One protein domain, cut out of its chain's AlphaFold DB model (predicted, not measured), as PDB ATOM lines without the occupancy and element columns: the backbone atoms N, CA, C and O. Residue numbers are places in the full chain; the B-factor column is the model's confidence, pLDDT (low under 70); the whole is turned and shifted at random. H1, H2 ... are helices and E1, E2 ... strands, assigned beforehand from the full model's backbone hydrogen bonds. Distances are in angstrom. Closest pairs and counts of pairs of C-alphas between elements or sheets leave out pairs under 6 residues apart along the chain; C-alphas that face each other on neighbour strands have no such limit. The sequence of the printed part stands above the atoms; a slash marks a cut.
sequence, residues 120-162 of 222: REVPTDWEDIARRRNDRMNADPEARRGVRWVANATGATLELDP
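This is residues 120 to 162 of the 222 residues of an uncharacterized protein of Sphingobium sp (UniProt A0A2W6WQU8). A small two-stranded hairpin, E1 and E2, packs on one side of a single helix, H1, mostly through E1; after the helix the chain folds back, and residues 139 to 144 stick out at that turn. The leading stretch, residues 120 to 125, reaches away from the other end of H1, and the length runs from this stretch to the turn. The printed part has 43 residues, with one named helix followed by two named strands in the order H1, E1, E2; the sheet's order is E1 - E2, antiparallel. The class is mixed, helices and strands, with under half of the residues, 20, in named elements. The whole is only just loose, close to compact, with a radius of gyration of the C-alphas of 11.3 A, and its outline is only just flat, spanning 35 by 19 by 11 A.

Begin with the sheet: find C-alpha 149 at (148.403, 117.392, 91.424), where E1 begins, and read on to Ala 151 for its three residues. E2 is residues 158 to 160, ending at C-alpha 160 at (145.345, 114.617, 89.050). Now go back to C-alpha 126 at (144.913, 123.821, 97.935); from there H1, residues 126 to 139, runs 19.6 A to C-alpha 139 at (162.283, 115.325, 94.598).

Look first at the hairpin of E1 and E2, antiparallel neighbours with 134 degrees between their directions. Their C-alphas 150 and 159 face each other at 5.4 A, and N 150 and O 159 are 2.9 A apart, within hydrogen-bond range, as are N 159 and O 150 at 2.9 A. From the sheet go to H1: its closest C-alphas to E1 are those of Ala 130 and Trp 149, 5.3 A apart, and the two elements have 10 pairs of C-alphas within 8 A. With E2, H1 has 2 such pairs, the closest being the C-alphas of Ala 130 and Leu 158 at 6.8 A. In H1 every O i to N i+4 pair is within hydrogen-bond range.

The two C-alphas farthest apart are those of Glu 121 and Glu 142, at 35.4 A. The printed part has no cut. The links from H1 to E1, 9 residues, and from E1 to E2, 6 residues, are both short but not tight. Residues 139 to 144, of which 139 belongs to H1, stand free. In the B-factor column you find a mean pLDDT of the printed part of 73.7; residues 120 to 124, 141 to 146 and 154 to 156 are under 70, where the model's confidence is low.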
ATOM      1  N   ARG A 120     136.690 123.255 108.965       37.22
ATOM      2  CA  ARG A 120     137.438 124.430 109.426       37.22
ATOM      3  C   ARG A 120     137.672 125.304 108.202       37.22
ATOM      4  O   ARG A 120     138.341 124.858 107.273       37.22
ATOM      5  N   GLU A 121     137.153 126.525 108.221       40.09
ATOM      6  CA  GLU A 121     137.640 127.640 107.406       40.09
ATOM      7  C   GLU A 121     139.081 127.969 107.832       40.09
ATOM      8  O   GLU A 121     139.379 128.974 108.464       40.09
ATOM      9  N   VAL A 122     140.006 127.062 107.545       46.84
ATOM     10  CA  VAL A 122     141.363 127.477 107.227       46.84
ATOM     11  C   VAL A 122     141.294 127.743 105.730       46.84
ATOM     12  O   VAL A 122     140.838 126.838 105.022       46.84
ATOM     13  N   PRO A 123     141.707 128.920 105.223       45.56
ATOM     14  CA  PRO A 123     142.071 129.085 103.822       45.56
ATOM     15  C   PRO A 123     143.197 128.091 103.550       45.56
ATOM     16  O   PRO A 123     144.383 128.355 103.719       45.56
ATOM     17  N   THR A 124     142.794 126.858 103.289       60.03
ATOM     18  CA  THR A 124     143.674 125.784 102.908       60.03
ATOM     19  C   THR A 124     143.894 126.087 101.454       60.03
ATOM     20  O   THR A 124     143.050 125.769 100.625       60.03
ATOM     21  N   ASP A 125     144.954 126.835 101.180       75.25
ATOM     22  CA  ASP A 125     145.372 127.098  99.822       75.25
ATOM     23  C   ASP A 125     145.732 125.739  99.207       75.25
ATOM     24  O   ASP A 125     146.805 125.165  99.416       75.25
ATOM     25  N   TRP A 126     144.751 125.125  98.553       75.50
ATOM     26  CA  TRP A 126     144.913 123.821  97.935       75.50
ATOM     27  C   TRP A 126     145.918 123.895  96.787       75.50
ATOM     28  O   TRP A 126     146.497 122.864  96.447       75.50
ATOM     29  N   GLU A 127     146.201 125.086  96.251       76.00
ATOM     30  CA  GLU A 127     147.298 125.311  95.314       76.00
ATOM     31  C   GLU A 127     148.650 125.187  96.023       76.00
ATOM     32  O   GLU A 127     149.545 124.508  95.515       76.00
ATOM     33  N   ASP A 128     148.789 125.732  97.234       81.50
ATOM     34  CA  ASP A 128     149.974 125.532  98.076       81.50
ATOM     35  C   ASP A 128     150.188 124.053  98.424       81.50
ATOM     36  O   ASP A 128     151.320 123.551  98.391       81.50
ATOM     37  N   ILE A 129     149.115 123.322  98.737       83.44
ATOM     38  CA  ILE A 129     149.203 121.881  99.010       83.44
ATOM     39  C   ILE A 129     149.561 121.112  97.735       83.44
ATOM     40  O   ILE A 129     150.433 120.237  97.779       83.44
ATOM     41  N   ALA A 130     148.937 121.441  96.602       85.12
ATOM     42  CA  ALA A 130     149.264 120.857  95.306       85.12
ATOM     43  C   ALA A 130     150.742 121.085  94.970       85.12
ATOM     44  O   ALA A 130     151.440 120.134  94.616       85.12
ATOM     45  N   ARG A 131     151.245 122.312  95.163       83.44
ATOM     46  CA  ARG A 131     152.649 122.680  94.954       83.44
ATOM     47  C   ARG A 131     153.575 121.827  95.812       83.44
ATOM     48  O   ARG A 131     154.387 121.101  95.255       83.44
ATOM     49  N   ARG A 132     153.379 121.785  97.134       84.69
ATOM     50  CA  ARG A 132     154.213 120.963  98.039       84.69
ATOM     51  C   ARG A 132     154.191 119.477  97.677       84.69
ATOM     52  O   ARG A 132     155.203 118.788  97.818       84.69
ATOM     53  N   ARG A 133     153.040 118.960  97.239       85.81
ATOM     54  CA  ARG A 133     152.896 117.555  96.836       85.81
ATOM     55  C   ARG A 133     153.620 117.270  95.523       85.81
ATOM     56  O   ARG A 133     154.268 116.232  95.420       85.81
ATOM     57  N   ASN A 134     153.547 118.193  94.569       86.31
ATOM     58  CA  ASN A 134     154.306 118.133  93.326       86.31
ATOM     59  C   ASN A 134     155.811 118.241  93.598       86.31
ATOM     60  O   ASN A 134     156.562 117.421  93.089       86.31
ATOM     61  N   ASP A 135     156.253 119.161  94.457       82.88
ATOM     62  CA  ASP A 135     157.668 119.328  94.818       82.88
ATOM     63  C   ASP A 135     158.234 118.057  95.453       82.88
ATOM     64  O   ASP A 135     159.289 117.574  95.048       82.88
ATOM     65  N   ARG A 136     157.494 117.453  96.394       81.75
ATOM     66  CA  ARG A 136     157.875 116.170  97.000       81.75
ATOM     67  C   ARG A 136     157.934 115.045  95.968       81.75
ATOM     68  O   ARG A 136     158.842 114.228  96.028       81.75
ATOM     69  N   MET A 137     156.977 114.999  95.042       81.56
ATOM     70  CA  MET A 137     156.959 114.000  93.971       81.56
ATOM     71  C   MET A 137     158.125 114.198  92.993       81.56
ATOM     72  O   MET A 137     158.686 113.225  92.524       81.56
ATOM     73  N   ASN A 138     158.523 115.438  92.715       73.38
ATOM     74  CA  ASN A 138     159.645 115.738  91.828       73.38
ATOM     75  C   ASN A 138     161.012 115.546  92.499       73.38
ATOM     76  O   ASN A 138     162.008 115.362  91.805       73.38
ATOM     77  N   ALA A 139     161.073 115.613  93.832       73.44
ATOM     78  CA  ALA A 139     162.283 115.325  94.598       73.44
ATOM     79  C   ALA A 139     162.612 113.823  94.642       73.44
ATOM     80  O   ALA A 139     163.758 113.461  94.899       73.44
ATOM     81  N   ASP A 140     161.624 112.961  94.393       74.81
ATOM     82  CA  ASP A 140     161.792 111.514  94.359       74.81
ATOM     83  C   ASP A 140     162.047 111.034  92.912       74.81
ATOM     84  O   ASP A 140     161.154 111.118  92.064       74.81
ATOM     85  N   PRO A 141     163.254 110.532  92.589       62.06
ATOM     86  CA  PRO A 141     163.600 110.101  91.238       62.06
ATOM     87  C   PRO A 141     162.832 108.856  90.761       62.06
ATOM     88  O   PRO A 141     162.748 108.660  89.543       62.06
ATOM     89  N   GLU A 142     162.270 108.050  91.675       60.53
ATOM     90  CA  GLU A 142     161.428 106.882  91.359       60.53
ATOM     91  C   GLU A 142     159.938 107.229  91.244       60.53
ATOM     92  O   GLU A 142     159.139 106.441  90.723       60.53
ATOM     93  N   ALA A 143     159.532 108.416  91.699       61.00
ATOM     94  CA  ALA A 143     158.146 108.825  91.609       61.00
ATOM     95  C   ALA A 143     157.703 109.017  90.149       61.00
ATOM     96  O   ALA A 143     158.471 109.362  89.248       61.00
ATOM     97  N   ARG A 144     156.411 108.761  89.910       60.25
ATOM     98  CA  ARG A 144     155.782 108.697  88.582       60.25
ATOM     99  C   ARG A 144     155.978 109.996  87.785       60.25
ATOM    100  O   ARG A 144     155.156 110.909  87.853       60.25
ATOM    101  N   ARG A 145     157.035 110.041  86.965       66.19
ATOM    102  CA  ARG A 145     157.312 111.119  86.005       66.19
ATOM    103  C   ARG A 145     156.148 111.223  85.008       66.19
ATOM    104  O   ARG A 145     156.001 110.385  84.117       66.19
ATOM    105  N   GLY A 146     155.305 112.240  85.163       67.44
ATOM    106  CA  GLY A 146     154.140 112.464  84.294       67.44
ATOM    107  C   GLY A 146     152.799 112.561  85.016       67.44
ATOM    108  O   GLY A 146     151.766 112.481  84.362       67.44
ATOM    109  N   VAL A 147     152.802 112.744  86.334       77.44
ATOM    110  CA  VAL A 147     151.602 113.041  87.119       77.44
ATOM    111  C   VAL A 147     151.781 114.401  87.791       77.44
ATOM    112  O   VAL A 147     152.869 114.714  88.272       77.44
ATOM    113  N   ARG A 148     150.720 115.210  87.825       84.12
ATOM    114  CA  ARG A 148     150.692 116.495  88.529       84.12
ATOM    115  C   ARG A 148     149.411 116.597  89.338       84.12
ATOM    116  O   ARG A 148     148.335 116.321  88.824       84.12
ATOM    117  N   TRP A 149     149.534 117.010  90.590       85.62
ATOM    118  CA  TRP A 149     148.403 117.392  91.424       85.62
ATOM    119  C   TRP A 149     148.008 118.837  91.137       85.62
ATOM    120  O   TRP A 149     148.872 119.716  91.072       85.62
ATOM    121  N   VAL A 150     146.710 119.078  91.007       85.69
ATOM    122  CA  VAL A 150     146.100 120.403  90.869       85.69
ATOM    123  C   VAL A 150     144.933 120.521  91.844       85.69
ATOM    124  O   VAL A 150     144.316 119.517  92.203       85.69
ATOM    125  N   ALA A 151     144.650 121.736  92.310       83.06
ATOM    126  CA  ALA A 151     143.399 121.993  93.008       83.06
ATOM    127  C   ALA A 151     142.245 121.830  92.011       83.06
ATOM    128  O   ALA A 151     142.357 122.240  90.853       83.06
ATOM    129  N   ASN A 152     141.158 121.196  92.439       82.25
ATOM    130  CA  ASN A 152     139.970 121.082  91.609       82.25
ATOM    131  C   ASN A 152     139.333 122.464  91.371       82.25
ATOM    132  O   ASN A 152     139.618 123.430  92.080       82.25
ATOM    133  N   ALA A 153     138.430 122.565  90.393       70.06
ATOM    134  CA  ALA A 153     137.799 123.838  90.023       70.06
ATOM    135  C   ALA A 153     137.007 124.499  91.170       70.06
ATOM    136  O   ALA A 153     136.763 125.701  91.140       70.06
ATOM    137  N   THR A 154     136.603 123.720  92.178       69.69
ATOM    138  CA  THR A 154     135.903 124.217  93.369       69.69
ATOM    139  C   THR A 154     136.847 124.609  94.507       69.69
ATOM    140  O   THR A 154     136.375 125.074  95.541       69.69
ATOM    141  N   GLY A 155     138.165 124.431  94.341       66.62
ATOM    142  CA  GLY A 155     139.179 124.736  95.349       66.62
ATOM    143  C   GLY A 155     139.004 123.944  96.647       66.62
ATOM    144  O   GLY A 155     139.389 124.421  97.708       66.62
ATOM    145  N   ALA A 156     138.369 122.773  96.588       67.75
ATOM    146  CA  ALA A 156     137.984 121.979  97.752       67.75
ATOM    147  C   ALA A 156     138.786 120.676  97.891       67.75
ATOM    148  O   ALA A 156     138.881 120.137  98.996       67.75
ATOM    149  N   THR A 157     139.346 120.151  96.795       79.00
ATOM    150  CA  THR A 157     140.117 118.896  96.786       79.00
ATOM    151  C   THR A 157     141.286 118.945  95.802       79.00
ATOM    152  O   THR A 157     141.354 119.809  94.931       79.00
ATOM    153  N   LEU A 158     142.214 117.992  95.936       83.75
ATOM    154  CA  LEU A 158     143.274 117.754  94.956       83.75
ATOM    155  C   LEU A 158     142.849 116.696  93.945       83.75
ATOM    156  O   LEU A 158     142.401 115.614  94.326       83.75
ATOM    157  N   GLU A 159     143.097 116.980  92.676       87.56
ATOM    158  CA  GLU A 159     142.879 116.070  91.559       87.56
ATOM    159  C   GLU A 159     144.172 115.906  90.755       87.56
ATOM    160  O   GLU A 159     145.106 116.707  90.857       87.56
ATOM    161  N   LEU A 160     144.254 114.817  89.993       86.38
ATOM    162  CA  LEU A 160     145.345 114.617  89.050       86.38
ATOM    163  C   LEU A 160     145.021 115.353  87.759       86.38
ATOM    164  O   LEU A 160     143.955 115.138  87.193       86.38
ATOM    165  N   ASP A 161     145.954 116.174  87.291       84.25
ATOM    166  CA  ASP A 161     145.864 116.836  85.997       84.25
ATOM    167  C   ASP A 161     145.915 115.772  84.882       84.25
ATOM    168  O   ASP A 161     146.958 115.127  84.695       84.25
ATOM    169  N   PRO A 162     144.805 115.553  84.150       82.88
ATOM    170  CA  PRO A 162     144.728 114.506  83.143       82.88
ATOM    171  C   PRO A 162     145.498 114.866  81.867       82.88
ATOM    172  O   PRO A 162     145.860 113.963  81.114       82.88
TER     173      PRO A 162